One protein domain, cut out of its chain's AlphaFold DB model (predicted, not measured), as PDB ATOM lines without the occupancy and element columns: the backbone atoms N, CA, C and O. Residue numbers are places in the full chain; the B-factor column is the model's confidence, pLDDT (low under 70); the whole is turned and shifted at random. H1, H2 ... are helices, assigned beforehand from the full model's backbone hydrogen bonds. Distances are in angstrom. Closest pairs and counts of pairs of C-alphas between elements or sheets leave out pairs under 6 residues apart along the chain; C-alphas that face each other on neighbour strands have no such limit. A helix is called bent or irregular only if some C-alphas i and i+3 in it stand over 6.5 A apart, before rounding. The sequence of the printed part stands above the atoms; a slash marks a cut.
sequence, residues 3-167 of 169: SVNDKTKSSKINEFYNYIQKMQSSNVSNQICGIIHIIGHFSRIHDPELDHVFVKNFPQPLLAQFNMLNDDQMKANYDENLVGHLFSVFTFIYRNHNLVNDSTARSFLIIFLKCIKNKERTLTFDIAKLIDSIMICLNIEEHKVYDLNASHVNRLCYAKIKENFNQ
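Overview. This is residues 3 to 167 of the 169 residues of an uncharacterized protein of Thelohanellus kitauei (UniProt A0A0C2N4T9). A compact body of crossed helices is built round H6, with H2, H7 and H8 packed on it. The longest helix, H1, folds back along H2 as a hairpin, and its residues 3 to 11 stick out as an arm; H9 packs on H7 away from that arm, and the loop of residues 142 to 150 sticks out too. The printed part has 165 residues with nine named helices, H1 to H9 in order along the chain, and no named strand; its class is all helix, and the helix packing is mostly crossed. The whole is compact, with a radius of gyration of the C-alphas of 16.6 A, and spans 52 by 44 by 28 A.

Along the chain. Find C-alpha 3 at (324.218, 346.655, 432.602); from there H1, residues 3 to 23, runs 31.5 A to C-alpha 23 at (340.827, 373.110, 436.565). H2, residues 28 to 42, covers 20.9 A. Next come H3, residues 48 to 56, of 12.1 A, and H4, residues 60 to 68, of 12.4 A. H5, residues 72 to 77, measures 10.3 A and is irregular: C-alphas 73 and 76 are 7.6 A apart. H6, residues 80 to 93, covers 19.9 A, and H7, residues 103 to 117, covers 21.6 A. H8, residues 127 to 138, measures 16.1 A. H9, residues 151 to 167, runs 24.2 A and ends at C-alpha 167, at (373.723, 364.536, 423.130).

Arrangement. Begin at H1, which touches H2 with residues 15 to 23 alone; the closest C-alphas, those of Met 23 and Gln 31, are 5.1 A apart. The two form a helical hairpin, at a shallow tilt of 22 degrees, opposite ways. H2 in turn touches the hub, H6, at a steep tilt of 40 degrees, the same way, with the C-alphas of Ile 39 and Phe 92 closest at 6.4 A. H6 and H7 are a second helical hairpin, at a steep tilt of 42 degrees, opposite ways, and the C-alphas of Phe 90 and Phe 108 are closest at 6.4 A. Residues 87 to 92 of H6 touch residues 129 to 134 of H8, with the C-alphas of Thr 91 and Ser 133 closest at 5.4 A. H4 only just touches H6, with 3 pairs of C-alphas within 8 A, the closest being Phe 66 and Leu 86 at 6.6 A. H4 also touches H2, about perpendicular at 84 degrees, with the C-alphas of Val 28 and Leu 62 closest at 6.3 A. H3 and H7 only just touch, only at their ends, with 3 pairs of C-alphas within 8 A; those of Val 55 and Thr 104 are closest at 6.6 A. Residues 113 to 117 of H7 touch residues 157 to 164 of H9, with the C-alphas of Lys 117 and Asn 164 closest at 7.0 A. H5 touches no helix. Every O i to N i+4 pair is within hydrogen-bond range in H2, H3, H4, H6, H7 and H8; H1 has 16 of 17, H9 12 of 13, and H5 0 of 2, beside 1 of 3 O i to N i+3 pairs.

Size, cuts and confidence. The two C-alphas farthest apart are those of Ser 3 and Gln 73, at 56.3 A. The printed part has no cut. Look between H8 and H9 for the one long link, 12 residues; of these, residues 142 to 150 stand free, as do residues 3 to 11 of H1. Without these stretches the body spans 44 by 37 by 26 A. The mean pLDDT of the printed part is 78.9; it is under 70 at residues 3 to 9, 72 to 77, 119 to 124 and 140 to 167.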
ATOM      1  N   SER A   3     324.012 345.967 431.316       52.56
ATOM      2  CA  SER A   3     324.218 346.655 432.602       52.56
ATOM      3  C   SER A   3     325.671 347.054 432.899       52.56
ATOM      4  O   SER A   3     325.917 347.841 433.814       52.56
ATOM      5  N   VAL A   4     326.642 346.526 432.147       52.50
ATOM      6  CA  VAL A   4     328.074 346.841 432.318       52.50
ATOM      7  C   VAL A   4     328.455 348.109 431.547       52.50
ATOM      8  O   VAL A   4     329.257 348.901 432.033       52.50
ATOM      9  N   ASN A   5     327.826 348.355 430.393       56.22
ATOM     10  CA  ASN A   5     328.175 349.475 429.517       56.22
ATOM     11  C   ASN A   5     327.743 350.839 430.100       56.22
ATOM     12  O   ASN A   5     328.432 351.847 429.941       56.22
ATOM     13  N   ASP A   6     326.638 350.856 430.847       59.16
ATOM     14  CA  ASP A   6     326.060 352.079 431.417       59.16
ATOM     15  C   ASP A   6     326.837 352.580 432.655       59.16
ATOM     16  O   ASP A   6     327.079 353.777 432.837       59.16
ATOM     17  N   LYS A   7     327.355 351.647 433.470       61.56
ATOM     18  CA  LYS A   7     328.182 351.968 434.647       61.56
ATOM     19  C   LYS A   7     329.543 352.547 434.266       61.56
ATOM     20  O   LYS A   7     329.999 353.505 434.889       61.56
ATOM     21  N   THR A   8     330.186 352.008 433.230       63.81
ATOM     22  CA  THR A   8     331.489 352.505 432.759       63.81
ATOM     23  C   THR A   8     331.369 353.898 432.144       63.81
ATOM     24  O   THR A   8     332.231 354.744 432.377       63.81
ATOM     25  N   LYS A   9     330.282 354.174 431.414       67.06
ATOM     26  CA  LYS A   9     330.010 355.506 430.859       67.06
ATOM     27  C   LYS A   9     329.771 356.543 431.961       67.06
ATOM     28  O   LYS A   9     330.387 357.605 431.935       67.06
ATOM     29  N   SER A  10     328.959 356.201 432.962       74.38
ATOM     30  CA  SER A  10     328.693 357.049 434.133       74.38
ATOM     31  C   SER A  10     329.969 357.368 434.931       74.38
ATOM     32  O   SER A  10     330.218 358.523 435.277       74.38
ATOM     33  N   SER A  11     330.846 356.377 435.133       80.88
ATOM     34  CA  SER A  11     332.120 356.577 435.836       80.88
ATOM     35  C   SER A  11     333.061 357.531 435.097       80.88
ATOM     36  O   SER A  11     333.624 358.423 435.727       80.88
ATOM     37  N   LYS A  12     333.219 357.392 433.773       79.50
ATOM     38  CA  LYS A  12     334.086 358.284 432.979       79.50
ATOM     39  C   LYS A  12     333.625 359.744 433.038       79.50
ATOM     40  O   LYS A  12     334.456 360.641 433.159       79.50
ATOM     41  N   ILE A  13     332.312 359.973 432.972       81.31
ATOM     42  CA  ILE A  13     331.715 361.317 433.033       81.31
ATOM     43  C   ILE A  13     332.017 361.985 434.380       81.31
ATOM     44  O   ILE A  13     332.432 363.143 434.405       81.31
ATOM     45  N   ASN A  14     331.874 361.252 435.487       84.75
ATOM     46  CA  ASN A  14     332.149 361.780 436.825       84.75
ATOM     47  C   ASN A  14     333.623 362.173 437.006       84.75
ATOM     48  O   ASN A  14     333.911 363.228 437.568       84.75
ATOM     49  N   GLU A  15     334.557 361.372 436.487       84.38
ATOM     50  CA  GLU A  15     335.990 361.695 436.547       84.38
ATOM     51  C   GLU A  15     336.329 362.973 435.769       84.38
ATOM     52  O   GLU A  15     337.062 363.833 436.262       84.38
ATOM     53  N   PHE A  16     335.739 363.155 434.585       82.31
ATOM     54  CA  PHE A  16     335.928 364.376 433.801       82.31
ATOM     55  C   PHE A  16     335.263 365.601 434.422       82.31
ATOM     56  O   PHE A  16     335.833 366.691 434.379       82.31
ATOM     57  N   TYR A  17     334.099 365.438 435.044       85.31
ATOM     58  CA  TYR A  17     333.466 366.522 435.787       85.31
ATOM     59  C   TYR A  17     334.350 366.984 436.954       85.31
ATOM     60  O   TYR A  17     334.625 368.178 437.087       85.31
ATOM     61  N   ASN A  18     334.886 366.039 437.732       86.00
ATOM     62  CA  ASN A  18     335.830 366.325 438.813       86.00
ATOM     63  C   ASN A  18     337.091 367.033 438.300       86.00
ATOM     64  O   ASN A  18     337.583 367.969 438.932       86.00
ATOM     65  N   TYR A  19     337.611 366.610 437.148       87.62
ATOM     66  CA  TYR A  19     338.723 367.283 436.489       87.62
ATOM     67  C   TYR A  19     338.393 368.728 436.128       87.62
ATOM     68  O   TYR A  19     339.108 369.625 436.566       87.62
ATOM     69  N   ILE A  20     337.299 368.965 435.402       87.38
ATOM     70  CA  ILE A  20     336.884 370.308 434.975       87.38
ATOM     71  C   ILE A  20     336.722 371.228 436.189       87.38
ATOM     72  O   ILE A  20     337.234 372.347 436.182       87.38
ATOM     73  N   GLN A  21     336.093 370.745 437.264       89.44
ATOM     74  CA  GLN A  21     335.963 371.513 438.504       89.44
ATOM     75  C   GLN A  21     337.322 371.860 439.124       89.44
ATOM     76  O   GLN A  21     337.547 373.003 439.523       89.44
ATOM     77  N   LYS A  22     338.262 370.907 439.173       87.19
ATOM     78  CA  LYS A  22     339.620 371.172 439.676       87.19
ATOM     79  C   LYS A  22     340.377 372.173 438.800       87.19
ATOM     80  O   LYS A  22     341.130 372.979 439.343       87.19
ATOM     81  N   MET A  23     340.169 372.166 437.481       89.31
ATOM     82  CA  MET A  23     340.827 373.110 436.565       89.31
ATOM     83  C   MET A  23     340.340 374.552 436.755       89.31
ATOM     84  O   MET A  23     341.080 375.489 436.469       89.31
ATOM     85  N   GLN A  24     339.130 374.740 437.289       89.38
ATOM     86  CA  GLN A  24     338.578 376.054 437.640       89.38
ATOM     87  C   GLN A  24     339.105 376.600 438.977       89.38
ATOM     88  O   GLN A  24     338.840 377.753 439.319       89.38
ATOM     89  N   SER A  25     339.853 375.803 439.749       89.50
ATOM     90  CA  SER A  25     340.458 376.271 440.997       89.50
ATOM     91  C   SER A  25     341.501 377.353 440.716       89.50
ATOM     92  O   SER A  25     342.313 377.213 439.806       89.50
ATOM     93  N   SER A  26     341.543 378.404 441.537       88.81
ATOM     94  CA  SER A  26     342.631 379.393 441.511       88.81
ATOM     95  C   SER A  26     343.948 378.851 442.084       88.81
ATOM     96  O   SER A  26     344.996 379.470 441.918       88.81
ATOM     97  N   ASN A  27     343.908 377.698 442.759       90.62
ATOM     98  CA  ASN A  27     345.070 377.064 443.364       90.62
ATOM     99  C   ASN A  27     345.740 376.099 442.371       90.62
ATOM    100  O   ASN A  27     345.146 375.104 441.949       90.62
ATOM    101  N   VAL A  28     347.001 376.368 442.037       88.75
ATOM    102  CA  VAL A  28     347.774 375.579 441.066       88.75
ATOM    103  C   VAL A  28     348.049 374.153 441.554       88.75
ATOM    104  O   VAL A  28     347.992 373.219 440.759       88.75
ATOM    105  N   SER A  29     348.258 373.935 442.852       89.75
ATOM    106  CA  SER A  29     348.428 372.583 443.399       89.75
ATOM    107  C   SER A  29     347.172 371.729 443.197       89.75
ATOM    108  O   SER A  29     347.271 370.548 442.860       89.75
ATOM    109  N   ASN A  30     345.978 372.326 443.313       91.38
ATOM    110  CA  ASN A  30     344.720 371.638 443.000       91.38
ATOM    111  C   ASN A  30     344.608 371.302 441.506       91.38
ATOM    112  O   ASN A  30     344.148 370.212 441.155       91.38
ATOM    113  N   GLN A  31     345.058 372.210 440.634       93.50
ATOM    114  CA  GLN A  31     345.107 371.986 439.189       93.50
ATOM    115  C   GLN A  31     346.051 370.824 438.836       93.50
ATOM    116  O   GLN A  31     345.647 369.893 438.141       93.50
ATOM    117  N   ILE A  32     347.273 370.820 439.379       92.50
ATOM    118  CA  ILE A  32     348.250 369.736 439.200       92.50
ATOM    119  C   ILE A  32     347.668 368.402 439.678       92.50
ATOM    120  O   ILE A  32     347.702 367.415 438.944       92.50
ATOM    121  N   CYS A  33     347.064 368.368 440.870       91.38
ATOM    122  CA  CYS A  33     346.426 367.162 441.401       91.38
ATOM    123  C   CYS A  33     345.327 366.630 440.464       91.38
ATOM    124  O   CYS A  33     345.248 365.427 440.219       91.38
ATOM    125  N   GLY A  34     344.490 367.512 439.904       92.38
ATOM    126  CA  GLY A  34     343.464 367.123 438.935       92.38
ATOM    127  C   GLY A  34     344.041 366.541 437.642       92.38
ATOM    128  O   GLY A  34     343.523 365.548 437.138       92.38
ATOM    129  N   ILE A  35     345.136 367.111 437.138       93.88
ATOM    130  CA  ILE A  35     345.824 366.619 435.937       93.88
ATOM    131  C   ILE A  35     346.438 365.246 436.177       93.88
ATOM    132  O   ILE A  35     346.207 364.336 435.386       93.88
ATOM    133  N   ILE A  36     347.184 365.072 437.269       93.38
ATOM    134  CA  ILE A  36     347.838 363.796 437.582       93.38
ATOM    135  C   ILE A  36     346.807 362.688 437.784       93.38
ATOM    136  O   ILE A  36     347.001 361.572 437.304       93.38
ATOM    137  N   HIS A  37     345.675 363.016 438.409       92.12
ATOM    138  CA  HIS A  37     344.548 362.100 438.543       92.12
ATOM    139  C   HIS A  37     344.001 361.648 437.181       92.12
ATOM    140  O   HIS A  37     343.879 360.448 436.937       92.12
ATOM    141  N   ILE A  38     343.738 362.585 436.262       92.62
ATOM    142  CA  ILE A  38     343.249 362.254 434.914       92.62
ATOM    143  C   ILE A  38     344.270 361.466 434.106       92.62
ATOM    144  O   ILE A  38     343.906 360.466 433.492       92.62
ATOM    145  N   ILE A  39     345.543 361.859 434.130       94.44
ATOM    146  CA  ILE A  39     346.604 361.125 433.438       94.44
ATOM    147  C   ILE A  39     346.668 359.691 433.967       94.44
ATOM    148  O   ILE A  39     346.671 358.747 433.179       94.44
ATOM    149  N   GLY A  40     346.657 359.507 435.290       92.81
ATOM    150  CA  GLY A  40     346.663 358.184 435.908       92.81
ATOM    151  C   GLY A  40     345.482 357.326 435.452       92.81
ATOM    152  O   GLY A  40     345.677 356.182 435.040       92.81
ATOM    153  N   HIS A  41     344.278 357.900 435.450       91.19
ATOM    154  CA  HIS A  41     343.048 357.185 435.115       91.19
ATOM    155  C   HIS A  41     342.909 356.875 433.613       91.19
ATOM    156  O   HIS A  41     342.462 355.793 433.238       91.19
ATOM    157  N   PHE A  42     343.315 357.800 432.738       92.12
ATOM    158  CA  PHE A  42     343.062 357.727 431.295       92.12
ATOM    159  C   PHE A  42     344.306 357.422 430.447       92.12
ATOM    160  O   PHE A  42     344.202 357.347 429.222       92.12
ATOM    161  N   SER A  43     345.474 357.187 431.056       92.00
ATOM    162  CA  SER A  43     346.741 356.917 430.343       92.00
ATOM    163  C   SER A  43     346.666 355.787 429.312       92.00
ATOM    164  O   SER A  43     347.384 355.824 428.322       92.00
ATOM    165  N   ARG A  44     345.796 354.792 429.519       92.00
ATOM    166  CA  ARG A  44     345.626 353.631 428.624       92.00
ATOM    167  C   ARG A  44     344.382 353.708 427.736       92.00
ATOM    168  O   ARG A  44     344.099 352.772 426.996       92.00
ATOM    169  N   ILE A  45     343.602 354.783 427.844       91.56
ATOM    170  CA  ILE A  45     342.345 354.963 427.112       91.56
ATOM    171  C   ILE A  45     342.613 355.935 425.967       91.56
ATOM    172  O   ILE A  45     343.001 357.071 426.215       91.56
ATOM    173  N   HIS A  46     342.422 355.502 424.721       92.44
ATOM    174  CA  HIS A  46     342.629 356.326 423.522       92.44
ATOM    175  C   HIS A  46     341.282 356.769 422.958       92.44
ATOM    176  O   HIS A  46     340.792 356.223 421.973       92.44
ATOM    177  N   ASP A  47     340.663 357.727 423.634       92.31
ATOM    178  CA  ASP A  47     339.356 358.261 423.272       92.31
ATOM    179  C   ASP A  47     339.531 359.714 422.799       92.31
ATOM    180  O   ASP A  47     339.904 360.566 423.613       92.31
ATOM    181  N   PRO A  48     339.306 360.006 421.502       92.69
ATOM    182  CA  PRO A  48     339.519 361.341 420.949       92.69
ATOM    183  C   PRO A  48     338.710 362.429 421.658       92.69
ATOM    184  O   PRO A  48     339.194 363.548 421.817       92.69
ATOM    185  N   GLU A  49     337.490 362.121 422.107       91.94
ATOM    186  CA  GLU A  49     336.645 363.094 422.796       91.94
ATOM    187  C   GLU A  49     337.257 363.459 424.152       91.94
ATOM    188  O   GLU A  49     337.398 364.639 424.477       91.94
ATOM    189  N   LEU A  50     337.703 362.453 424.907       90.88
ATOM    190  CA  LEU A  50     338.359 362.658 426.202       90.88
ATOM    191  C   LEU A  50     339.669 363.435 426.060       90.88
ATOM    192  O   LEU A  50     339.966 364.323 426.863       90.88
ATOM    193  N   ASP A  51     340.427 363.134 425.010       94.44
ATOM    194  CA  ASP A  51     341.673 363.816 424.685       94.44
ATOM    195  C   ASP A  51     341.447 365.301 424.389       94.44
ATOM    196  O   ASP A  51     342.136 366.167 424.941       94.44
ATOM    197  N   HIS A  52     340.426 365.620 423.592       93.88
ATOM    198  CA  HIS A  52     340.057 367.007 423.332       93.88
ATOM    199  C   HIS A  52     339.539 367.722 424.583       93.88
ATOM    200  O   HIS A  52     339.882 368.885 424.798       93.88
ATOM    201  N   VAL A  53     338.750 367.056 425.434       93.25
ATOM    202  CA  VAL A  53     338.267 367.653 426.691       93.25
ATOM    203  C   VAL A  53     339.430 367.983 427.626       93.25
ATOM    204  O   VAL A  53     339.421 369.065 428.219       93.25
ATOM    205  N   PHE A  54     340.433 367.106 427.731       94.88
ATOM    206  CA  PHE A  54     341.637 367.361 428.526       94.88
ATOM    207  C   PHE A  54     342.355 368.629 428.059       94.88
ATOM    208  O   PHE A  54     342.575 369.552 428.839       94.88
ATOM    209  N   VAL A  55     342.677 368.720 426.769       95.06
ATOM    210  CA  VAL A  55     343.438 369.861 426.250       95.06
ATOM    211  C   VAL A  55     342.628 371.160 426.304       95.06
ATOM    212  O   VAL A  55     343.154 372.203 426.692       95.06
ATOM    213  N   LYS A  56     341.334 371.111 425.967       94.12
ATOM    214  CA  LYS A  56     340.452 372.287 425.948       94.12
ATOM    215  C   LYS A  56     340.258 372.911 427.330       94.12
ATOM    216  O   LYS A  56     340.121 374.128 427.427       94.12
ATOM    217  N   ASN A  57     340.219 372.093 428.380       93.81
ATOM    218  CA  ASN A  57     340.015 372.558 429.752       93.81
ATOM    219  C   ASN A  57     341.327 372.702 430.529       93.81
ATOM    220  O   ASN A  57     341.293 372.929 431.740       93.81
ATOM    221  N   PHE A  58     342.476 372.587 429.859       94.19
ATOM    222  CA  PHE A  58     343.757 372.719 430.529       94.19
ATOM    223  C   PHE A  58     343.899 374.118 431.165       94.19
ATOM    224  O   PHE A  58     343.642 375.131 430.503       94.19
ATOM    225  N   PRO A  59     344.309 374.210 432.442       92.69
ATOM    226  CA  PRO A  59     344.275 375.456 433.186       92.69
ATOM    227  C   PRO A  59     345.377 376.401 432.710       92.69
ATOM    228  O   PRO A  59     346.570 376.105 432.796       92.69
ATOM    229  N   GLN A  60     344.963 377.583 432.250       91.62
ATOM    230  CA  GLN A  60     345.871 378.627 431.772       91.62
ATOM    231  C   GLN A  60     346.934 379.050 432.805       91.62
ATOM    232  O   GLN A  60     348.084 379.221 432.401       91.62
ATOM    233  N   PRO A  61     346.632 379.159 434.119       91.81
ATOM    234  CA  PRO A  61     347.656 379.481 435.116       91.81
ATOM    235  C   PRO A  61     348.806 378.468 435.151       91.81
ATOM    236  O   PRO A  61     349.969 378.863 435.195       91.81
ATOM    237  N   LEU A  62     348.508 377.168 435.071       91.75
ATOM    238  CA  LEU A  62     349.539 376.134 435.040       91.75
ATOM    239  C   LEU A  62     350.299 376.117 433.709       91.75
ATOM    240  O   LEU A  62     351.515 375.941 433.702       91.75
ATOM    241  N   LEU A  63     349.613 376.345 432.585       91.88
ATOM    242  CA  LEU A  63     350.278 376.475 431.287       91.88
ATOM    243  C   LEU A  63     351.290 377.632 431.290       91.88
ATOM    244  O   LEU A  63     352.399 377.490 430.772       91.88
ATOM    245  N   ALA A  64     350.933 378.756 431.917       90.69
ATOM    246  CA  ALA A  64     351.841 379.879 432.109       90.69
ATOM    247  C   ALA A  64     353.061 379.480 432.955       90.69
ATOM    248  O   ALA A  64     354.186 379.765 432.549       90.69
ATOM    249  N   GLN A  65     352.868 378.746 434.059       90.81
ATOM    250  CA  GLN A  65     353.983 378.237 434.868       90.81
ATOM    251  C   GLN A  65     354.906 377.300 434.083       90.81
ATOM    252  O   GLN A  65     356.125 377.434 434.155       90.81
ATOM    253  N   PHE A  66     354.354 376.396 433.270       91.06
ATOM    254  CA  PHE A  66     355.174 375.554 432.401       91.06
ATOM    255  C   PHE A  66     355.986 376.371 431.396       91.06
ATOM    256  O   PHE A  66     357.139 376.047 431.123       91.06
ATOM    257  N   ASN A  67     355.422 377.450 430.853       89.00
ATOM    258  CA  ASN A  67     356.160 378.319 429.945       89.00
ATOM    259  C   ASN A  67     357.296 379.075 430.665       89.00
ATOM    260  O   ASN A  67     358.356 379.268 430.068       89.00
ATOM    261  N   MET A  68     357.111 379.426 431.944       87.88
ATOM    262  CA  MET A  68     358.126 380.079 432.785       87.88
ATOM    263  C   MET A  68     359.322 379.180 433.132       87.88
ATOM    264  O   MET A  68     360.397 379.707 433.402       87.88
ATOM    265  N   LEU A  69     359.200 377.845 433.050       83.19
ATOM    266  CA  LEU A  69     360.333 376.912 433.234       83.19
ATOM    267  C   LEU A  69     361.509 377.173 432.273       83.19
ATOM    268  O   LEU A  69     362.622 376.687 432.495       83.19
ATOM    269  N   ASN A  70     361.236 377.906 431.194       74.69
ATOM    270  CA  ASN A  70     362.165 378.230 430.121       74.69
ATOM    271  C   ASN A  70     362.741 379.645 430.222       74.69
ATOM    272  O   ASN A  70     363.490 380.042 429.332       74.69
ATOM    273  N   ASP A  71     362.362 380.414 431.243       76.38
ATOM    274  CA  ASP A  71     362.893 381.751 431.465       76.38
ATOM    275  C   ASP A  71     364.250 381.652 432.175       76.38
ATOM    276  O   ASP A  71     364.352 381.131 433.289       76.38
ATOM    277  N   ASP A  72     365.305 382.145 431.525       67.12
ATOM    278  CA  ASP A  72     366.663 382.153 432.074       67.12
ATOM    279  C   ASP A  72     366.751 382.939 433.393       67.12
ATOM    280  O   ASP A  72     367.606 382.641 434.229       67.12
ATOM    281  N   GLN A  73     365.831 383.884 433.629       62.16
ATOM    282  CA  GLN A  73     365.741 384.631 434.886       62.16
ATOM    283  C   GLN A  73     365.209 383.783 436.053       62.16
ATOM    284  O   GLN A  73     365.418 384.131 437.213       62.16
ATOM    285  N   MET A  74     364.561 382.649 435.766       61.84
ATOM    286  CA  MET A  74     363.924 381.776 436.760       61.84
ATOM    287  C   MET A  74     364.759 380.537 437.108       61.84
ATOM    288  O   MET A  74     364.287 379.673 437.847       61.84
ATOM    289  N   LYS A  75     366.020 380.446 436.654       64.38
ATOM    290  CA  LYS A  75     366.919 379.318 436.979       64.38
ATOM    291  C   LYS A  75     367.079 379.070 438.486       64.38
ATOM    292  O   LYS A  75     367.245 377.920 438.877       64.38
ATOM    293  N   ALA A  76     366.993 380.114 439.315       65.19
ATOM    294  CA  ALA A  76     367.087 380.005 440.774       65.19
ATOM    295  C   ALA A  76     365.842 379.380 441.439       65.19
ATOM    296  O   ALA A  76     365.956 378.829 442.527       65.19
ATOM    297  N   ASN A  77     364.679 379.424 440.778       67.06
ATOM    298  CA  ASN A  77     363.403 378.897 441.278       67.06
ATOM    299  C   ASN A  77     362.988 377.634 440.517       67.06
ATOM    300  O   ASN A  77     361.816 377.430 440.199       67.06
ATOM    301  N   TYR A  78     363.972 376.815 440.157       74.19
ATOM    302  CA  TYR A  78     363.731 375.583 439.435       74.19
ATOM    303  C   TYR A  78     362.917 374.598 440.286       74.19
ATOM    304  O   TYR A  78     363.346 374.208 441.369       74.19
ATOM    305  N   ASP A  79     361.759 374.190 439.771       84.94
ATOM    306  CA  ASP A  79     360.898 373.185 440.393       84.94
ATOM    307  C   ASP A  79     360.919 371.896 439.560       84.94
ATOM    308  O   ASP A  79     360.281 371.795 438.507       84.94
ATOM    309  N   GLU A  80     361.671 370.901 440.037       84.12
ATOM    310  CA  GLU A  80     361.769 369.571 439.424       84.12
ATOM    311  C   GLU A  80     360.412 368.877 439.302       84.12
ATOM    312  O   GLU A  80     360.155 368.198 438.304       84.12
ATOM    313  N   ASN A  81     359.513 369.081 440.271       87.62
ATOM    314  CA  ASN A  81     358.186 368.475 440.234       87.62
ATOM    315  C   ASN A  81     357.364 369.080 439.100       87.62
ATOM    316  O   ASN A  81     356.718 368.354 438.345       87.62
ATOM    317  N   LEU A  82     357.437 370.403 438.926       89.50
ATOM    318  CA  LEU A  82     356.744 371.092 437.843       89.50
ATOM    319  C   LEU A  82     357.237 370.619 436.465       89.50
ATOM    320  O   LEU A  82     356.425 370.427 435.556       89.50
ATOM    321  N   VAL A  83     358.539 370.350 436.313       88.88
ATOM    322  CA  VAL A  83     359.072 369.726 435.091       88.88
ATOM    323  C   VAL A  83     358.554 368.303 434.910       88.88
ATOM    324  O   VAL A  83     358.085 367.956 433.826       88.88
ATOM    325  N   GLY A  84     358.577 367.479 435.960       88.81
ATOM    326  CA  GLY A  84     358.021 366.124 435.912       88.81
ATOM    327  C   GLY A  84     356.539 366.112 435.509       88.81
ATOM    328  O   GLY A  84     356.097 365.263 434.726       88.81
ATOM    329  N   HIS A  85     355.771 367.103 435.963       92.56
ATOM    330  CA  HIS A  85     354.379 367.300 435.566       92.56
ATOM    331  C   HIS A  85     354.243 367.722 434.100       92.56
ATOM    332  O   HIS A  85     353.406 367.153 433.398       92.56
ATOM    333  N   LEU A  86     355.083 368.636 433.601       93.06
ATOM    334  CA  LEU A  86     355.131 368.976 432.175       93.06
ATOM    335  C   LEU A  86     355.392 367.729 431.315       93.06
ATOM    336  O   LEU A  86     354.698 367.512 430.324       93.06
ATOM    337  N   PHE A  87     356.348 366.886 431.707       92.00
ATOM    338  CA  PHE A  87     356.689 365.660 430.979       92.00
ATOM    339  C   PHE A  87     355.547 364.644 431.008       92.00
ATOM    340  O   PHE A  87     355.243 364.026 429.988       92.00
ATOM    341  N   SER A  88     354.872 364.509 432.150       93.56
ATOM    342  CA  SER A  88     353.687 363.656 432.284       93.56
ATOM    343  C   SER A  88     352.558 364.126 431.362       93.56
ATOM    344  O   SER A  88     351.959 363.315 430.658       93.56
ATOM    345  N   VAL A  89     352.301 365.439 431.316       95.56
ATOM    346  CA  VAL A  89     351.298 366.048 430.429       95.56
ATOM    347  C   VAL A  89     351.672 365.851 428.963       95.56
ATOM    348  O   VAL A  89     350.830 365.422 428.181       95.56
ATOM    349  N   PHE A  90     352.928 366.106 428.592       95.00
ATOM    350  CA  PHE A  90     353.418 365.904 427.229       95.00
ATOM    351  C   PHE A  90     353.241 364.447 426.782       95.00
ATOM    352  O   PHE A  90     352.659 364.187 425.729       95.00
ATOM    353  N   THR A  91     353.673 363.503 427.622       94.62
ATOM    354  CA  THR A  91     353.552 362.062 427.362       94.62
ATOM    355  C   THR A  91     352.087 361.658 427.214       94.62
ATOM    356  O   THR A  91     351.728 360.902 426.320       94.62
ATOM    357  N   PHE A  92     351.203 362.198 428.056       95.81
ATOM    358  CA  PHE A  92     349.776 361.927 427.959       95.81
ATOM    359  C   PHE A  92     349.161 362.469 426.661       95.81
ATOM    360  O   PHE A  92     348.439 361.738 425.986       95.81
ATOM    361  N   ILE A  93     349.458 363.716 426.287       96.00
ATOM    362  CA  ILE A  93     348.933 364.359 425.070       96.00
ATOM    363  C   ILE A  93     349.345 363.587 423.815       96.00
ATOM    364  O   ILE A  93     348.524 363.375 422.926       96.00
ATOM    365  N   TYR A  94     350.600 363.142 423.758       94.50
ATOM    366  CA  TYR A  94     351.168 362.457 422.599       94.50
ATOM    367  C   TYR A  94     351.252 360.936 422.770       94.50
ATOM    368  O   TYR A  94     352.018 360.282 422.076       94.50
ATOM    369  N   ARG A  95     350.452 360.327 423.656       94.69
ATOM    370  CA  ARG A  95     350.377 358.855 423.787       94.69
ATOM    371  C   ARG A  95     349.724 358.164 422.586       94.69
ATOM    372  O   ARG A  95     349.801 356.948 422.451       94.69
ATOM    373  N   ASN A  96     349.025 358.932 421.752       93.19
ATOM    374  CA  ASN A  96     348.346 358.487 420.542       93.19
ATOM    375  C   ASN A  96     348.241 359.659 419.536       93.19
ATOM    376  O   ASN A  96     348.679 360.776 419.814       93.19
ATOM    377  N   HIS A  97     347.641 359.420 418.367       92.38
ATOM    378  CA  HIS A  97     347.556 360.413 417.288       92.38
ATOM    379  C   HIS A  97     346.358 361.384 417.371       92.38
ATOM    380  O   HIS A  97     346.214 362.231 416.489       92.38
ATOM    381  N   ASN A  98     345.508 361.311 418.398       94.12
ATOM    382  CA  ASN A  98     344.257 362.079 418.469       94.12
ATOM    383  C   ASN A  98     344.498 363.599 418.495       94.12
ATOM    384  O   ASN A  98     343.772 364.356 417.855       94.12
ATOM    385  N   LEU A  99     345.550 364.052 419.185       93.12
ATOM    386  CA  LEU A  99     345.835 365.478 419.421       93.12
ATOM    387  C   LEU A  99     346.956 366.049 418.543       93.12
ATOM    388  O   LEU A  99     347.339 367.207 418.673       93.12
ATOM    389  N   VAL A 100     347.469 365.262 417.603       88.62
ATOM    390  CA  VAL A 100     348.602 365.616 416.729       88.62
ATOM    391  C   VAL A 100     348.393 366.926 415.949       88.62
ATOM    392  O   VAL A 100     349.337 367.687 415.714       88.62
ATOM    393  N   ASN A 101     347.153 367.217 415.550       85.06
ATOM    394  CA  ASN A 101     346.807 368.435 414.807       85.06
ATOM    395  C   ASN A 101     346.196 369.535 415.689       85.06
ATOM    396  O   ASN A 101     345.871 370.600 415.168       85.06
ATOM    397  N   ASP A 102     346.047 369.298 416.993       90.12
ATOM    398  CA  ASP A 102     345.451 370.254 417.920       90.12
ATOM    399  C   ASP A 102     346.426 371.411 418.209       90.12
ATOM    400  O   ASP A 102     347.610 371.211 418.500       90.12
ATOM    401  N   SER A 103     345.940 372.649 418.101       87.75
ATOM    402  CA  SER A 103     346.768 373.847 418.276       87.75
ATOM    403  C   SER A 103     347.288 374.009 419.702       87.75
ATOM    404  O   SER A 103     348.405 374.482 419.898       87.75
ATOM    405  N   THR A 104     346.504 373.611 420.699       88.31
ATOM    406  CA  THR A 104     346.884 373.714 422.108       88.31
ATOM    407  C   THR A 104     347.866 372.605 422.470       88.31
ATOM    408  O   THR A 104     348.861 372.881 423.137       88.31
ATOM    409  N   ALA A 105     347.675 371.385 421.956       91.56
ATOM    410  CA  ALA A 105     348.664 370.309 422.073       91.56
ATOM    411  C   ALA A 105     350.039 370.737 421.527       91.56
ATOM    412  O   ALA A 105     351.062 370.543 422.186       91.56
ATOM    413  N   ARG A 106     350.072 371.429 420.379       89.38
ATOM    414  CA  ARG A 106     351.314 371.992 419.815       89.38
ATOM    415  C   ARG A 106     351.995 373.009 420.735       89.38
ATOM    416  O   ARG A 106     353.225 373.063 420.759       89.38
ATOM    417  N   SER A 107     351.247 373.781 421.523       89.75
ATOM    418  CA  SER A 107     351.843 374.671 422.530       89.75
ATOM    419  C   SER A 107     352.622 373.888 423.590       89.75
ATOM    420  O   SER A 107     353.713 374.313 423.970       89.75
ATOM    421  N   PHE A 108     352.138 372.710 424.006       91.62
ATOM    422  CA  PHE A 108     352.886 371.832 424.915       91.62
ATOM    423  C   PHE A 108     354.169 371.300 424.289       91.62
ATOM    424  O   PHE A 108     355.191 371.280 424.969       91.62
ATOM    425  N   LEU A 109     354.154 370.937 423.003       89.00
ATOM    426  CA  LEU A 109     355.376 370.565 422.286       89.00
ATOM    427  C   LEU A 109     356.405 371.703 422.326       89.00
ATOM    428  O   LEU A 109     357.560 371.478 422.673       89.00
ATOM    429  N   ILE A 110     355.994 372.937 422.026       87.88
ATOM    430  CA  ILE A 110     356.901 374.095 422.045       87.88
ATOM    431  C   ILE A 110     357.503 374.302 423.443       87.88
ATOM    432  O   ILE A 110     358.707 374.536 423.564       87.88
ATOM    433  N   ILE A 111     356.686 374.214 424.494       89.62
ATOM    434  CA  ILE A 111     357.133 374.365 425.886       89.62
ATOM    435  C   ILE A 111     358.096 373.237 426.277       89.62
ATOM    436  O   ILE A 111     359.161 373.509 426.832       89.62
ATOM    437  N   PHE A 112     357.761 371.991 425.937       88.69
ATOM    438  CA  PHE A 112     358.589 370.812 426.184       88.69
ATOM    439  C   PHE A 112     359.964 370.929 425.515       88.69
ATOM    440  O   PHE A 112     360.991 370.721 426.158       88.69
ATOM    441  N   LEU A 113     360.008 371.349 424.249       84.19
ATOM    442  CA  LEU A 113     361.252 371.506 423.492       84.19
ATOM    443  C   LEU A 113     362.184 372.564 424.065       84.19
ATOM    444  O   LEU A 113     363.404 372.391 424.065       84.19
ATOM    445  N   LYS A 114     361.617 373.675 424.535       84.12
ATOM    446  CA  LYS A 114     362.393 374.689 425.248       84.12
ATOM    447  C   LYS A 114     362.956 374.111 426.549       84.12
ATOM    448  O   LYS A 114     364.123 374.356 426.841       84.12
ATOM    449  N   CYS A 115     362.172 373.291 427.251       83.75
ATOM    450  CA  CYS A 115     362.565 372.708 428.531       83.75
ATOM    451  C   CYS A 115     363.762 371.761 428.370       83.75
ATOM    452  O   CYS A 115     364.768 371.930 429.056       83.75
ATOM    453  N   ILE A 116     363.715 370.840 427.400       79.62
ATOM    454  CA  ILE A 116     364.806 369.876 427.151       79.62
ATOM    455  C   ILE A 116     366.064 370.508 426.543       79.62
ATOM    456  O   ILE A 116     367.146 369.935 426.631       79.62
ATOM    457  N   LYS A 117     365.953 371.688 425.915       75.50
ATOM    458  CA  LYS A 117     367.118 372.416 425.385       75.50
ATOM    459  C   LYS A 117     368.048 372.883 426.513       75.50
ATOM    460  O   LYS A 117     369.243 373.069 426.283       75.50
ATOM    461  N   ASN A 118     367.522 373.055 427.722       71.81
ATOM    462  CA  ASN A 118     368.298 373.422 428.898       71.81
ATOM    463  C   ASN A 118     368.934 372.153 429.504       71.81
ATOM    464  O   ASN A 118     368.442 371.606 430.485       71.81
ATOM    465  N   LYS A 119     370.023 371.692 428.867       58.38
ATOM    466  CA  LYS A 119     370.736 370.399 429.024       58.38
ATOM    467  C   LYS A 119     371.263 370.033 430.423       58.38
ATOM    468  O   LYS A 119     371.902 369.001 430.573       58.38
ATOM    469  N   GLU A 120     371.038 370.846 431.447       59.34
ATOM    470  CA  GLU A 120     371.670 370.675 432.768       59.34
ATOM    471  C   GLU A 120     370.845 369.829 433.750       59.34
ATOM    472  O   GLU A 120     371.144 369.801 434.940       59.34
ATOM    473  N   ARG A 121     369.766 369.179 433.300       62.03
ATOM    474  CA  ARG A 121     368.725 368.680 434.210       62.03
ATOM    475  C   ARG A 121     368.503 367.182 434.051       62.03
ATOM    476  O   ARG A 121     367.871 366.733 433.099       62.03
ATOM    477  N   THR A 122     369.007 366.415 435.015       58.22
ATOM    478  CA  THR A 122     368.654 365.004 435.196       58.22
ATOM    479  C   THR A 122     367.254 364.914 435.785       58.22
ATOM    480  O   THR A 122     366.982 365.516 436.820       58.22
ATOM    481  N   LEU A 123     366.364 364.161 435.149       64.00
ATOM    482  CA  LEU A 123     364.996 363.961 435.619       64.00
ATOM    483  C   LEU A 123     364.695 362.467 435.686       64.00
ATOM    484  O   LEU A 123     365.143 361.691 434.843       64.00
ATOM    485  N   THR A 124     363.889 362.073 436.667       66.38
ATOM    486  CA  THR A 124     363.385 360.709 436.812       66.38
ATOM    487  C   THR A 124     362.017 360.596 436.134       66.38
ATOM    488  O   THR A 124     360.972 360.845 436.728       66.38
ATOM    489  N   PHE A 125     362.003 360.236 434.852       72.25
ATOM    490  CA  PHE A 125     360.770 359.925 434.124       72.25
ATOM    491  C   PHE A 125     360.896 358.607 433.357       72.25
ATOM    492  O   PHE A 125     361.988 358.089 433.139       72.25
ATOM    493  N   ASP A 126     359.753 358.059 432.949       79.56
ATOM    494  CA  ASP A 126     359.690 356.869 432.102       79.56
ATOM    495  C   ASP A 126     360.150 357.226 430.679       79.56
ATOM    496  O   ASP A 126     359.376 357.715 429.853       79.56
ATOM    497  N   ILE A 127     361.447 357.039 430.427       78.88
ATOM    498  CA  ILE A 127     362.108 357.403 429.168       78.88
ATOM    499  C   ILE A 127     361.473 356.679 427.982       78.88
ATOM    500  O   ILE A 127     361.332 357.279 426.920       78.88
ATOM    501  N   ALA A 128     361.046 355.425 428.161       83.62
ATOM    502  CA  ALA A 128     360.435 354.646 427.091       83.62
ATOM    503  C   ALA A 128     359.126 355.294 426.621       83.62
ATOM    504  O   ALA A 128     358.969 355.573 425.435       83.62
ATOM    505  N   LYS A 129     358.234 355.648 427.557       85.88
ATOM    506  CA  LYS A 129     356.987 356.347 427.206       85.88
ATOM    507  C   LYS A 129     357.242 357.715 426.589       85.88
ATOM    508  O   LYS A 129     356.533 358.108 425.667       85.88
ATOM    509  N   LEU A 130     358.244 358.442 427.087       85.50
ATOM    510  CA  LEU A 130     358.591 359.737 426.514       85.50
ATOM    511  C   LEU A 130     359.079 359.594 425.068       85.50
ATOM    512  O   LEU A 130     358.661 360.376 424.216       85.50
ATOM    513  N   ILE A 131     359.927 358.600 424.788       83.88
ATOM    514  CA  ILE A 131     360.386 358.278 423.431       83.88
ATOM    515  C   ILE A 131     359.191 357.971 422.534       83.88
ATOM    516  O   ILE A 131     359.075 358.583 421.478       83.88
ATOM    517  N   ASP A 132     358.279 357.097 422.959       88.81
ATOM    518  CA  ASP A 132     357.101 356.739 422.162       88.81
ATOM    519  C   ASP A 132     356.245 357.971 421.839       88.81
ATOM    520  O   ASP A 132     355.853 358.183 420.690       88.81
ATOM    521  N   SER A 133     356.016 358.840 422.826       90.75
ATOM    522  CA  SER A 133     355.283 360.091 422.631       90.75
ATOM    523  C   SER A 133     355.994 361.066 421.697       90.75
ATOM    524  O   SER A 133     355.356 361.701 420.854       90.75
ATOM    525  N   ILE A 134     357.321 361.169 421.797       86.75
ATOM    526  CA  ILE A 134     358.131 361.932 420.846       86.75
ATOM    527  C   ILE A 134     357.972 361.340 419.445       86.75
ATOM    528  O   ILE A 134     357.706 362.083 418.508       86.75
ATOM    529  N   MET A 135     358.063 360.020 419.286       86.31
ATOM    530  CA  MET A 135     357.940 359.363 417.986       86.31
ATOM    531  C   MET A 135     356.560 359.578 417.362       86.31
ATOM    532  O   MET A 135     356.479 359.903 416.183       86.31
ATOM    533  N   ILE A 136     355.480 359.498 418.142       88.00
ATOM    534  CA  ILE A 136     354.116 359.824 417.689       88.00
ATOM    535  C   ILE A 136     354.021 361.283 417.226       88.00
ATOM    536  O   ILE A 136     353.408 361.573 416.196       88.00
ATOM    537  N   CYS A 137     354.652 362.195 417.967       83.75
ATOM    538  CA  CYS A 137     354.736 363.606 417.616       83.75
ATOM    539  C   CYS A 137     355.583 363.858 416.353       83.75
ATOM    540  O   CYS A 137     355.295 364.774 415.590       83.75
ATOM    541  N   LEU A 138     356.612 363.052 416.086       76.19
ATOM    542  CA  LEU A 138     357.469 363.200 414.905       76.19
ATOM    543  C   LEU A 138     356.899 362.498 413.661       76.19
ATOM    544  O   LEU A 138     357.068 362.994 412.548       76.19
ATOM    545  N   ASN A 139     356.156 361.402 413.831       73.12
ATOM    546  CA  ASN A 139     355.555 360.616 412.741       73.12
ATOM    547  C   ASN A 139     354.369 361.327 412.045       73.12
ATOM    548  O   ASN A 139     353.663 360.762 411.213       73.12
ATOM    549  N   ILE A 140     354.138 362.599 412.375       62.03
ATOM    550  CA  ILE A 140     353.187 363.484 411.695       62.03
ATOM    551  C   ILE A 140     353.682 363.819 410.274       62.03
ATOM    552  O   ILE A 140     352.864 364.061 409.385       62.03
ATOM    553  N   GLU A 141     355.004 363.834 410.050       54.25
ATOM    554  CA  GLU A 141     355.597 364.341 408.804       54.25
ATOM    555  C   GLU A 141     355.710 363.304 407.677       54.25
ATOM    556  O   GLU A 141     355.611 363.692 406.515       54.25
ATOM    557  N   GLU A 142     355.840 362.003 407.961       49.34
ATOM    558  CA  GLU A 142     356.023 361.009 406.884       49.34
ATOM    559  C   GLU A 142     354.750 360.775 406.046       49.34
ATOM    560  O   GLU A 142     354.837 360.304 404.915       49.34
ATOM    561  N   HIS A 143     353.569 361.155 406.554       44.91
ATOM    562  CA  HIS A 143     352.277 360.845 405.919       44.91
ATOM    563  C   HIS A 143     351.468 362.078 405.474       44.91
ATOM    564  O   HIS A 143     350.380 361.926 404.916       44.91
ATOM    565  N   LYS A 144     351.970 363.307 405.680       43.97
ATOM    566  CA  LYS A 144     351.306 364.544 405.228       43.97
ATOM    567  C   LYS A 144     352.150 365.303 404.208       43.97
ATOM    568  O   LYS A 144     352.967 366.159 404.529       43.97
ATOM    569  N   VAL A 145     351.871 364.997 402.947       40.00
ATOM    570  CA  VAL A 145     352.192 365.801 401.764       40.00
ATOM    571  C   VAL A 145     351.606 367.221 401.949       40.00
ATOM    572  O   VAL A 145     350.397 367.395 401.898       40.00
ATOM    573  N   TYR A 146     352.500 368.197 402.178       41.06
ATOM    574  CA  TYR A 146     352.371 369.673 402.133       41.06
ATOM    575  C   TYR A 146     351.385 370.414 403.063       41.06
ATOM    576  O   TYR A 146     350.175 370.346 402.903       41.06
ATOM    577  N   ASP A 147     351.946 371.312 403.892       36.72
ATOM    578  CA  ASP A 147     351.507 372.717 403.935       36.72
ATOM    579  C   ASP A 147     352.675 373.633 404.375       36.72
ATOM    580  O   ASP A 147     353.271 373.466 405.445       36.72
ATOM    581  N   LEU A 148     353.069 374.577 403.517       39.28
ATOM    582  CA  LEU A 148     354.379 375.253 403.556       39.28
ATOM    583  C   LEU A 148     354.601 376.195 404.758       39.28
ATOM    584  O   LEU A 148     355.751 376.521 405.050       39.28
ATOM    585  N   ASN A 149     353.564 376.548 405.528       44.09
ATOM    586  CA  ASN A 149     353.681 377.450 406.688       44.09
ATOM    587  C   ASN A 149     353.835 376.752 408.053       44.09
ATOM    588  O   ASN A 149     354.372 377.350 408.982       44.09
ATOM    589  N   ALA A 150     353.443 375.479 408.186       44.31
ATOM    590  CA  ALA A 150     353.700 374.685 409.399       44.31
ATOM    591  C   ALA A 150     355.112 374.053 409.412       44.31
ATOM    592  O   ALA A 150     355.547 373.491 410.417       44.31
ATOM    593  N   SER A 151     355.835 374.160 408.290       52.44
ATOM    594  CA  SER A 151     357.016 373.350 407.972       52.44
ATOM    595  C   SER A 151     358.300 373.732 408.721       52.44
ATOM    596  O   SER A 151     359.153 372.874 408.940       52.44
ATOM    597  N   HIS A 152     358.458 374.986 409.158       49.16
ATOM    598  CA  HIS A 152     359.691 375.419 409.825       49.16
ATOM    599  C   HIS A 152     359.745 375.016 411.291       49.16
ATOM    600  O   HIS A 152     360.777 374.525 411.738       49.16
ATOM    601  N   VAL A 153     358.648 375.199 412.032       49.66
ATOM    602  CA  VAL A 153     358.597 374.832 413.453       49.66
ATOM    603  C   VAL A 153     358.784 373.327 413.583       49.66
ATOM    604  O   VAL A 153     359.666 372.916 414.322       49.66
ATOM    605  N   ASN A 154     358.072 372.520 412.795       50.28
ATOM    606  CA  ASN A 154     358.157 371.062 412.886       50.28
ATOM    607  C   ASN A 154     359.528 370.505 412.457       50.28
ATOM    608  O   ASN A 154     360.094 369.696 413.191       50.28
ATOM    609  N   ARG A 155     360.149 371.024 411.383       54.88
ATOM    610  CA  ARG A 155     361.541 370.668 411.031       54.88
ATOM    611  C   ARG A 155     362.548 371.091 412.095       54.88
ATOM    612  O   ARG A 155     363.472 370.336 412.382       54.88
ATOM    613  N   LEU A 156     362.381 372.271 412.701       53.72
ATOM    614  CA  LEU A 156     363.217 372.706 413.826       53.72
ATOM    615  C   LEU A 156     363.001 371.831 415.063       53.72
ATOM    616  O   LEU A 156     363.968 371.569 415.772       53.72
ATOM    617  N   CYS A 157     361.769 371.391 415.326       52.91
ATOM    618  CA  CYS A 157     361.444 370.452 416.393       52.91
ATOM    619  C   CYS A 157     362.141 369.113 416.145       52.91
ATOM    620  O   CYS A 157     362.834 368.641 417.037       52.91
ATOM    621  N   TYR A 158     362.042 368.548 414.937       58.00
ATOM    622  CA  TYR A 158     362.703 367.293 414.568       58.00
ATOM    623  C   TYR A 158     364.229 367.405 414.660       58.00
ATOM    624  O   TYR A 158     364.870 366.578 415.306       58.00
ATOM    625  N   ALA A 159     364.820 368.456 414.081       58.34
ATOM    626  CA  ALA A 159     366.261 368.693 414.135       58.34
ATOM    627  C   ALA A 159     366.753 368.867 415.579       58.34
ATOM    628  O   ALA A 159     367.721 368.224 415.966       58.34
ATOM    629  N   LYS A 160     366.049 369.650 416.407       56.09
ATOM    630  CA  LYS A 160     366.418 369.861 417.815       56.09
ATOM    631  C   LYS A 160     366.170 368.646 418.692       56.09
ATOM    632  O   LYS A 160     366.971 368.402 419.584       56.09
ATOM    633  N   ILE A 161     365.088 367.897 418.480       60.09
ATOM    634  CA  ILE A 161     364.862 366.640 419.199       60.09
ATOM    635  C   ILE A 161     365.984 365.682 418.844       60.09
ATOM    636  O   ILE A 161     366.617 365.181 419.757       60.09
ATOM    637  N   LYS A 162     366.297 365.496 417.557       58.19
ATOM    638  CA  LYS A 162     367.373 364.615 417.092       58.19
ATOM    639  C   LYS A 162     368.756 365.047 417.601       58.19
ATOM    640  O   LYS A 162     369.522 364.206 418.055       58.19
ATOM    641  N   GLU A 163     369.071 366.343 417.574       57.34
ATOM    642  CA  GLU A 163     370.320 366.894 418.118       57.34
ATOM    643  C   GLU A 163     370.425 366.731 419.638       57.34
ATOM    644  O   GLU A 163     371.488 366.369 420.133       57.34
ATOM    645  N   ASN A 164     369.341 366.974 420.383       54.75
ATOM    646  CA  ASN A 164     369.333 366.821 421.838       54.75
ATOM    647  C   ASN A 164     369.295 365.341 422.253       54.75
ATOM    648  O   ASN A 164     369.951 364.984 423.224       54.75
ATOM    649  N   PHE A 165     368.605 364.466 421.512       58.06
ATOM    650  CA  PHE A 165     368.580 363.023 421.781       58.06
ATOM    651  C   PHE A 165     369.973 362.408 421.677       58.06
ATOM    652  O   PHE A 165     370.360 361.649 422.553       58.06
ATOM    653  N   ASN A 166     370.740 362.792 420.654       49.19
ATOM    654  CA  ASN A 166     372.096 362.287 420.424       49.19
ATOM    655  C   ASN A 166     373.157 362.883 421.370       49.19
ATOM    656  O   ASN A 166     374.327 362.528 421.262       49.19
ATOM    657  N   GLN A 167     372.794 363.848 422.221       43.69
ATOM    658  CA  GLN A 167     373.723 364.536 423.130       43.69
ATOM    659  C   GLN A 167     373.390 364.337 424.612       43.69
ATOM    660  O   GLN A 167     374.215 364.668 425.459       43.69
TER     661      GLN A 167